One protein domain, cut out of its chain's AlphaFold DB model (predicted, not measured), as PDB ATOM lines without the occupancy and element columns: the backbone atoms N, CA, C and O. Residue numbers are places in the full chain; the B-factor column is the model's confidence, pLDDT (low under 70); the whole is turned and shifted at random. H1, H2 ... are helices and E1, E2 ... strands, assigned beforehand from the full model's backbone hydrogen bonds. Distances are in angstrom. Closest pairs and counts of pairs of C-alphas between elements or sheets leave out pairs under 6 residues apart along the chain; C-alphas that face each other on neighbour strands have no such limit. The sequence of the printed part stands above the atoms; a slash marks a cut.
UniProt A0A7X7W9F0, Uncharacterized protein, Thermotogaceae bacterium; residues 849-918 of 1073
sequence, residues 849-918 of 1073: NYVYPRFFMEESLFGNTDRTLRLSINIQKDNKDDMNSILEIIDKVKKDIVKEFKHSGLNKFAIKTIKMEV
ATOM      1  N   ASN A 849      43.940 -20.444  18.988       76.69
ATOM      2  CA  ASN A 849      44.962 -20.235  17.961       76.69
ATOM      3  C   ASN A 849      44.767 -21.165  16.757       76.69
ATOM      4  O   ASN A 849      44.706 -20.733  15.614       76.69
ATOM      5  N   TYR A 850      44.679 -22.469  17.007       81.94
ATOM      6  CA  TYR A 850      44.500 -23.465  15.954       81.94
ATOM      7  C   TYR A 850      43.863 -24.740  16.506       81.94
ATOM      8  O   TYR A 850      43.986 -25.054  17.694       81.94
ATOM      9  N   VAL A 851      43.213 -25.494  15.621       87.50
ATOM     10  CA  VAL A 851      42.814 -26.883  15.861       87.50
ATOM     11  C   VAL A 851      43.661 -27.773  14.960       87.50
ATOM     12  O   VAL A 851      43.846 -27.456  13.788       87.50
ATOM     13  N   TYR A 852      44.207 -28.863  15.497       89.56
ATOM     14  CA  TYR A 852      45.184 -29.681  14.776       89.56
ATOM     15  C   TYR A 852      45.027 -31.186  15.055       89.56
ATOM     16  O   TYR A 852      44.805 -31.557  16.211       89.56
ATOM     17  N   PRO A 853      45.146 -32.074  14.051       92.19
ATOM     18  CA  PRO A 853      45.122 -33.523  14.249       92.19
ATOM     19  C   PRO A 853      46.344 -33.991  15.047       92.19
ATOM     20  O   PRO A 853      47.470 -33.628  14.722       92.19
ATOM     21  N   ARG A 854      46.127 -34.769  16.114       89.12
ATOM     22  CA  ARG A 854      47.182 -35.121  17.080       89.12
ATOM     23  C   ARG A 854      47.477 -36.619  17.131       89.12
ATOM     24  O   ARG A 854      48.635 -37.017  17.181       89.12
ATOM     25  N   PHE A 855      46.435 -37.443  17.205       90.50
ATOM     26  CA  PHE A 855      46.559 -38.890  17.372       90.50
ATOM     27  C   PHE A 855      45.312 -39.597  16.844       90.50
ATOM     28  O   PHE A 855      44.203 -39.084  16.990       90.50
ATOM     29  N   PHE A 856      45.480 -40.785  16.269       92.75
ATOM     30  CA  PHE A 856      44.380 -41.639  15.833       92.75
ATOM     31  C   PHE A 856      44.460 -42.981  16.560       92.75
ATOM     32  O   PHE A 856      45.423 -43.725  16.410       92.75
ATOM     33  N   MET A 857      43.447 -43.268  17.377       89.62
ATOM     34  CA  MET A 857      43.307 -44.545  18.070       89.62
ATOM     35  C   MET A 857      42.607 -45.515  17.120       89.62
ATOM     36  O   MET A 857      41.388 -45.436  16.972       89.62
ATOM     37  N   GLU A 858      43.359 -46.383  16.441       87.94
ATOM     38  CA  GLU A 858      42.811 -47.343  15.473       87.94
ATOM     39  C   GLU A 858      41.990 -48.421  16.197       87.94
ATOM     40  O   GLU A 858      40.785 -48.550  15.947       87.94
ATOM     41  N   GLU A 859      42.609 -49.100  17.166       86.00
ATOM     42  CA  GLU A 859      41.980 -50.095  18.044       86.00
ATOM     43  C   GLU A 859      42.156 -49.707  19.521       86.00
ATOM     44  O   GLU A 859      43.184 -49.164  19.931       86.00
ATOM     45  N   SER A 860      41.135 -49.982  20.330       80.56
ATOM     46  CA  SER A 860      41.111 -49.760  21.777       80.56
ATOM     47  C   SER A 860      40.989 -51.092  22.516       80.56
ATOM     48  O   SER A 860      40.336 -52.016  22.033       80.56
ATOM     49  N   LEU A 861      41.553 -51.184  23.725       71.19
ATOM     50  CA  LEU A 861      41.666 -52.439  24.491       71.19
ATOM     51  C   LEU A 861      40.325 -53.187  24.713       71.19
ATOM     52  O   LEU A 861      40.322 -54.396  24.951       71.19
ATOM     53  N   PHE A 862      39.183 -52.494  24.609       68.94
ATOM     54  CA  PHE A 862      37.837 -53.068  24.760       68.94
ATOM     55  C   PHE A 862      36.881 -52.788  23.584       68.94
ATOM     56  O   PHE A 862      35.701 -53.140  23.663       68.94
ATOM     57  N   GLY A 863      37.353 -52.200  22.481       71.50
ATOM     58  CA  GLY A 863      36.534 -51.934  21.289       71.50
ATOM     59  C   GLY A 863      35.614 -50.701  21.372       71.50
ATOM     60  O   GLY A 863      34.826 -50.438  20.458       71.50
ATOM     61  N   ASN A 864      35.631 -49.967  22.489       73.69
ATOM     62  CA  ASN A 864      34.657 -48.914  22.786       73.69
ATOM     63  C   ASN A 864      35.095 -47.510  22.333       73.69
ATOM     64  O   ASN A 864      34.228 -46.673  22.084       73.69
ATOM     65  N   THR A 865      36.400 -47.268  22.171       80.25
ATOM     66  CA  THR A 865      36.972 -46.022  21.623       80.25
ATOM     67  C   THR A 865      37.748 -46.258  20.320       80.25
ATOM     68  O   THR A 865      38.562 -45.429  19.913       80.25
ATOM     69  N   ASP A 866      37.486 -47.373  19.628       86.75
ATOM     70  CA  ASP A 866      38.071 -47.662  18.314       86.75
ATOM     71  C   ASP A 866      37.795 -46.537  17.318       86.75
ATOM     72  O   ASP A 866      36.670 -46.024  17.239       86.75
ATOM     73  N   ARG A 867      38.781 -46.243  16.471       90.81
ATOM     74  CA  ARG A 867      38.705 -45.223  15.418       90.81
ATOM     75  C   ARG A 867      38.353 -43.828  15.955       90.81
ATOM     76  O   ARG A 867      37.594 -43.088  15.319       90.81
ATOM     77  N   THR A 868      38.896 -43.469  17.120       91.19
ATOM     78  CA  THR A 868      38.795 -42.111  17.684       91.19
ATOM     79  C   THR A 868      39.923 -41.229  17.149       91.19
ATOM     80  O   THR A 868      41.097 -41.504  17.403       91.19
ATOM     81  N   LEU A 869      39.588 -40.128  16.472       92.62
ATOM     82  CA  LEU A 869      40.551 -39.069  16.142       92.62
ATOM     83  C   LEU A 869      40.645 -38.065  17.301       92.62
ATOM     84  O   LEU A 869      39.653 -37.434  17.665       92.62
ATOM     85  N   ARG A 870      41.843 -37.882  17.857       90.50
ATOM     86  CA  ARG A 870      42.135 -36.827  18.833       90.50
ATOM     87  C   ARG A 870      42.660 -35.583  18.119       90.50
ATOM     88  O   ARG A 870      43.647 -35.645  17.385       90.50
ATOM     89  N   LEU A 871      41.998 -34.460  18.365       91.31
ATOM     90  CA  LEU A 871      42.393 -33.127  17.922       91.31
ATOM     91  C   LEU A 871      42.939 -32.331  19.116       91.31
ATOM     92  O   LEU A 871      42.432 -32.440  20.232       91.31
ATOM     93  N   SER A 872      43.942 -31.498  18.876       88.75
ATOM     94  CA  SER A 872      44.439 -30.507  19.829       88.75
ATOM     95  C   SER A 872      43.820 -29.143  19.548       88.75
ATOM     96  O   SER A 872      43.862 -28.686  18.409       88.75
ATOM     97  N   ILE A 873      43.289 -28.484  20.578       87.44
ATOM     98  CA  ILE A 873      42.837 -27.089  20.551       87.44
ATOM     99  C   ILE A 873      43.911 -26.246  21.240       87.44
ATOM    100  O   ILE A 873      44.026 -26.277  22.467       87.44
ATOM    101  N   ASN A 874      44.698 -25.504  20.468       85.88
ATOM    102  CA  ASN A 874      45.700 -24.607  21.033       85.88
ATOM    103  C   ASN A 874      45.066 -23.275  21.436       85.88
ATOM    104  O   ASN A 874      44.322 -22.688  20.648       85.88
ATOM    105  N   ILE A 875      45.373 -22.787  22.638       79.12
ATOM    106  CA  ILE A 875      44.803 -21.541  23.167       79.12
ATOM    107  C   ILE A 875      45.872 -20.506  23.515       79.12
ATOM    108  O   ILE A 875      46.979 -20.848  23.936       79.12
ATOM    109  N   GLN A 876      45.516 -19.228  23.391       70.12
ATOM    110  CA  GLN A 876      46.305 -18.127  23.936       70.12
ATOM    111  C   GLN A 876      45.761 -17.763  25.322       70.12
ATOM    112  O   GLN A 876      44.596 -17.399  25.464       70.12
ATOM    113  N   LYS A 877      46.604 -17.877  26.354       63.28
ATOM    114  CA  LYS A 877      46.243 -17.587  27.749       63.28
ATOM    115  C   LYS A 877      46.958 -16.324  28.230       63.28
ATOM    116  O   LYS A 877      48.183 -16.331  28.345       63.28
ATOM    117  N   ASP A 878      46.206 -15.270  28.548       60.00
ATOM    118  CA  ASP A 878      46.692 -14.150  29.366       60.00
ATOM    119  C   ASP A 878      46.295 -14.387  30.837       60.00
ATOM    120  O   ASP A 878      45.248 -14.963  31.141       60.00
ATOM    121  N   ASN A 879      47.112 -13.918  31.777       50.56
ATOM    122  CA  ASN A 879      46.895 -14.063  33.223       50.56
ATOM    123  C   ASN A 879      45.695 -13.248  33.752       50.56
ATOM    124  O   ASN A 879      45.411 -13.287  34.949       50.56
ATOM    125  N   LYS A 880      45.022 -12.480  32.888       54.91
ATOM    126  CA  LYS A 880      43.887 -11.602  33.219       54.91
ATOM    127  C   LYS A 880      42.522 -12.158  32.810       54.91
ATOM    128  O   LYS A 880      41.512 -11.511  33.084       54.91
ATOM    129  N   ASP A 881      42.473 -13.301  32.132       60.72
ATOM    130  CA  ASP A 881      41.217 -13.854  31.631       60.72
ATOM    131  C   ASP A 881      40.487 -14.724  32.661       60.72
ATOM    132  O   ASP A 881      41.074 -15.579  33.321       60.72
ATOM    133  N   ASP A 882      39.171 -14.519  32.769       68.44
ATOM    134  CA  ASP A 882      38.292 -15.364  33.581       68.44
ATOM    135  C   ASP A 882      38.216 -16.783  33.003       68.44
ATOM    136  O   ASP A 882      37.721 -16.982  31.892       68.44
ATOM    137  N   MET A 883      38.657 -17.761  33.796       70.56
ATOM    138  CA  MET A 883      38.717 -19.177  33.429       70.56
ATOM    139  C   MET A 883      37.359 -19.749  33.004       70.56
ATOM    140  O   MET A 883      37.319 -20.547  32.068       70.56
ATOM    141  N   ASN A 884      36.254 -19.341  33.644       71.56
ATOM    142  CA  ASN A 884      34.926 -19.884  33.330       71.56
ATOM    143  C   ASN A 884      34.516 -19.541  31.894       71.56
ATOM    144  O   ASN A 884      34.107 -20.419  31.138       71.56
ATOM    145  N   SER A 885      34.694 -18.288  31.477       69.62
ATOM    146  CA  SER A 885      34.354 -17.886  30.111       69.62
ATOM    147  C   SER A 885      35.404 -18.293  29.055       69.62
ATOM    148  O   SER A 885      35.062 -18.349  27.875       69.62
ATOM    149  N   ILE A 886      36.630 -18.705  29.435       75.38
ATOM    150  CA  ILE A 886      37.505 -19.493  28.531       75.38
ATOM    151  C   ILE A 886      36.885 -20.877  28.274       75.38
ATOM    152  O   ILE A 886      36.758 -21.301  27.124       75.38
ATOM    153  N   LEU A 887      36.472 -21.569  29.340       77.81
ATOM    154  CA  LEU A 887      35.887 -22.911  29.287       77.81
ATOM    155  C   LEU A 887      34.605 -22.958  28.434       77.81
ATOM    156  O   LEU A 887      34.453 -23.866  27.618       77.81
ATOM    157  N   GLU A 888      33.725 -21.959  28.542       78.50
ATOM    158  CA  GLU A 888      32.519 -21.843  27.702       78.50
ATOM    159  C   GLU A 888      32.832 -21.693  26.203       78.50
ATOM    160  O   GLU A 888      32.171 -22.305  25.358       78.50
ATOM    161  N   ILE A 889      33.851 -20.900  25.853       77.75
ATOM    162  CA  ILE A 889      34.259 -20.695  24.455       77.75
ATOM    163  C   ILE A 889      34.845 -21.987  23.877       77.75
ATOM    164  O   ILE A 889      34.500 -22.360  22.753       77.75
ATOM    165  N   ILE A 890      35.661 -22.712  24.649       81.56
ATOM    166  CA  ILE A 890      36.212 -24.009  24.235       81.56
ATOM    167  C   ILE A 890      35.106 -25.067  24.100       81.56
ATOM    168  O   ILE A 890      35.074 -25.764  23.090       81.56
ATOM    169  N   ASP A 891      34.171 -25.172  25.049       83.25
ATOM    170  CA  ASP A 891      33.017 -26.089  24.964       83.25
ATOM    171  C   ASP A 891      32.176 -25.825  23.703       83.25
ATOM    172  O   ASP A 891      31.810 -26.756  22.980       83.25
ATOM    173  N   LYS A 892      31.948 -24.551  23.366       82.06
ATOM    174  CA  LYS A 892      31.272 -24.150  22.125       82.06
ATOM    175  C   LYS A 892      32.063 -24.548  20.873       82.06
ATOM    176  O   LYS A 892      31.474 -25.121  19.961       82.06
ATOM    177  N   VAL A 893      33.379 -24.319  20.837       84.06
ATOM    178  CA  VAL A 893      34.260 -24.759  19.732       84.06
ATOM    179  C   VAL A 893      34.218 -26.283  19.571       84.06
ATOM    180  O   VAL A 893      34.012 -26.770  18.460       84.06
ATOM    181  N   LYS A 894      34.336 -27.040  20.673       86.25
ATOM    182  CA  LYS A 894      34.240 -28.509  20.667       86.25
ATOM    183  C   LYS A 894      32.893 -28.967  20.090       86.25
ATOM    184  O   LYS A 894      32.860 -29.852  19.237       86.25
ATOM    185  N   LYS A 895      31.784 -28.342  20.499       86.94
ATOM    186  CA  LYS A 895      30.434 -28.655  19.997       86.94
ATOM    187  C   LYS A 895      30.250 -28.323  18.519       86.94
ATOM    188  O   LYS A 895      29.696 -29.156  17.805       86.94
ATOM    189  N   ASP A 896      30.732 -27.168  18.059       85.06
ATOM    190  CA  ASP A 896      30.698 -26.774  16.642       85.06
ATOM    191  C   ASP A 896      31.399 -27.845  15.772       85.06
ATOM    192  O   ASP A 896      30.818 -28.349  14.810       85.06
ATOM    193  N   ILE A 897      32.603 -28.282  16.166       88.88
ATOM    194  CA  ILE A 897      33.410 -29.257  15.408       88.88
ATOM    195  C   ILE A 897      32.806 -30.673  15.453       88.88
ATOM    196  O   ILE A 897      32.718 -31.335  14.416       88.88
ATOM    197  N   VAL A 898      32.330 -31.147  16.617       89.50
ATOM    198  CA  VAL A 898      31.600 -32.436  16.714       89.50
ATOM    199  C   VAL A 898      30.359 -32.420  15.828       89.50
ATOM    200  O   VAL A 898      30.043 -33.426  15.186       89.50
ATOM    201  N   LYS A 899      29.655 -31.287  15.774       87.38
ATOM    202  CA  LYS A 899      28.462 -31.127  14.950       87.38
ATOM    203  C   LYS A 899      28.801 -31.239  13.466       87.38
ATOM    204  O   LYS A 899      28.170 -32.062  12.803       87.38
ATOM    205  N   GLU A 900      29.786 -30.502  12.953       87.62
ATOM    206  CA  GLU A 900      30.175 -30.601  11.535       87.62
ATOM    207  C   GLU A 900      30.732 -31.988  11.185       87.62
ATOM    208  O   GLU A 900      30.356 -32.557  10.158       87.62
ATOM    209  N   PHE A 901      31.510 -32.621  12.073       90.31
ATOM    210  CA  PHE A 901      31.942 -34.010  11.887       90.31
ATOM    211  C   PHE A 901      30.750 -34.977  11.761       90.31
ATOM    212  O   PHE A 901      30.682 -35.735  10.791       90.31
ATOM    213  N   LYS A 902      29.761 -34.918  12.671       88.88
ATOM    214  CA  LYS A 902      28.540 -35.745  12.585       88.88
ATOM    215  C   LYS A 902      27.738 -35.439  11.298       88.88
ATOM    216  O   LYS A 902      27.307 -36.376  10.627       88.88
ATOM    217  N   HIS A 903      27.591 -34.170  10.895       87.19
ATOM    218  CA  HIS A 903      26.834 -33.769   9.688       87.19
ATOM    219  C   HIS A 903      27.564 -34.049   8.363       87.19
ATOM    220  O   HIS A 903      26.912 -34.187   7.328       87.19
ATOM    221  N   SER A 904      28.893 -34.177   8.373       89.75
ATOM    222  CA  SER A 904      29.668 -34.677   7.229       89.75
ATOM    223  C   SER A 904      29.435 -36.173   6.965       89.75
ATOM    224  O   SER A 904      29.724 -36.675   5.882       89.75
ATOM    225  N   GLY A 905      28.947 -36.925   7.957       89.75
ATOM    226  CA  GLY A 905      28.788 -38.375   7.861       89.75
ATOM    227  C   GLY A 905      30.104 -39.159   7.750       89.75
ATOM    228  O   GLY A 905      30.060 -40.345   7.416       89.75
ATOM    229  N   LEU A 906      31.266 -38.532   7.995       91.31
ATOM    230  CA  LEU A 906      32.573 -39.209   8.048       91.31
ATOM    231  C   LEU A 906      32.641 -40.261   9.164       91.31
ATOM    232  O   LEU A 906      33.362 -41.243   9.022       91.31
ATOM    233  N   ASN A 907      31.812 -40.115  10.206       90.19
ATOM    234  CA  ASN A 907      31.645 -41.064  11.315       90.19
ATOM    235  C   ASN A 907      31.251 -42.501  10.894       90.19
ATOM    236  O   ASN A 907      31.249 -43.409  11.723       90.19
ATOM    237  N   LYS A 908      30.885 -42.707   9.620       89.69
ATOM    238  CA  LYS A 908      30.547 -44.010   9.020       89.69
ATOM    239  C   LYS A 908      31.735 -44.701   8.318       89.69
ATOM    240  O   LYS A 908      31.545 -45.788   7.778       89.69
ATOM    241  N   PHE A 909      32.919 -44.080   8.291       89.62
ATOM    242  CA  PHE A 909      34.077 -44.498   7.486       89.62
ATOM    243  C   PHE A 909      35.272 -44.894   8.378       89.62
ATOM    244  O   PHE A 909      35.150 -45.751   9.263       89.62
ATOM    245  N   ALA A 910      36.450 -44.310   8.137       87.94
ATOM    246  CA  ALA A 910      37.665 -44.604   8.885       87.94
ATOM    247  C   ALA A 910      37.626 -44.061  10.318       87.94
ATOM    248  O   ALA A 910      38.031 -44.771  11.226       87.94
ATOM    249  N   ILE A 911      37.100 -42.853  10.537       92.69
ATOM    250  CA  ILE A 911      36.947 -42.245  11.868       92.69
ATOM    251  C   ILE A 911      35.519 -42.524  12.351       92.69
ATOM    252  O   ILE A 911      34.576 -42.266  11.611       92.69
ATOM    253  N   LYS A 912      35.333 -43.016  13.581       91.06
ATOM    254  CA  LYS A 912      34.000 -43.191  14.202       91.06
ATOM    255  C   LYS A 912      33.618 -42.002  15.081       91.06
ATOM    256  O   LYS A 912      32.466 -41.572  15.083       91.06
ATOM    257  N   THR A 913      34.576 -41.481  15.840       89.88
ATOM    258  CA  THR A 913      34.373 -40.421  16.837       89.88
ATOM    259  C   THR A 913      35.554 -39.453  16.843       89.88
ATOM    260  O   THR A 913      36.640 -39.776  16.355       89.88
ATOM    261  N   ILE A 914      35.344 -38.259  17.402       90.81
ATOM    262  CA  ILE A 914      36.412 -37.288  17.638       90.81
ATOM    263  C   ILE A 914      36.457 -36.897  19.117       90.81
ATOM    264  O   ILE A 914      35.414 -36.787  19.762       90.81
ATOM    265  N   LYS A 915      37.661 -36.651  19.635       86.75
ATOM    266  CA  LYS A 915      37.917 -36.099  20.976       86.75
ATOM    267  C   LYS A 915      38.831 -34.881  20.835       86.75
ATOM    268  O   LYS A 915      39.643 -34.833  19.916       86.75
ATOM    269  N   MET A 916      38.687 -33.886  21.704       87.00
ATOM    270  CA  MET A 916      39.411 -32.615  21.596       87.00
ATOM    271  C   MET A 916      40.067 -32.248  22.915       87.00
ATOM    272  O   MET A 916      39.351 -31.924  23.852       87.00
ATOM    273  N   GLU A 917      41.395 -32.242  22.956       81.12
ATOM    274  CA  GLU A 917      42.217 -31.933  24.134       81.12
ATOM    275  C   GLU A 917      42.779 -30.500  24.014       81.12
ATOM    276  O   GLU A 917      43.110 -30.056  22.913       81.12
ATOM    277  N   VAL A 918      42.894 -29.752  25.116       83.00
ATOM    278  CA  VAL A 918      43.466 -28.386  25.108       83.00
ATOM    279  C   VAL A 918      44.996 -28.455  25.162       83.00
ATOM    280  O   VAL A 918      45.548 -29.276  25.894       83.00
TER     281      VAL A 918
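AT A GLANCE: This is residues 849 to 918 of the 1073 residues of an uncharacterized protein of Thermotogaceae bacterium (UniProt A0A7X7W9F0). A sheet, E1 E2 E3, has one helix, H1, 31.8 A long, along one face only, in two layers. The printed part has 70 residues, in order E1, E2, H1, E3; class and sheet are mixed. It is loose, radius of gyration of the C-alphas 14.0 A, spanning 42 by 26 by 18 A.

HOW THE PARTS SIT: E1, residues 849 to 857, and E2, 868 to 875, form an antiparallel hairpin, with N 852 and O 872 2.9 A apart. E3, 913 to 918, is parallel to E2, with N 871 and O 915 2.8 A apart, both within hydrogen-bond range. H1, 883 to 904, is on the sheet, closest to E3 at C-alphas 894 and 916, 6.7 A apart. Every O i to N i+4 pair of H1 is within that range. E2, H1, E3 form a strand-helix-strand unit with right-handed crossover.

IN THESE COORDINATES: E1 begins at C-alpha 849, at (44.962, -20.235, 17.961), and E3 ends at C-alpha 918, at (43.466, -28.386, 25.108).

THE WHOLE: The printed part has no cut; pLDDT is under 70 at residues 862, 877 to 882 and 885.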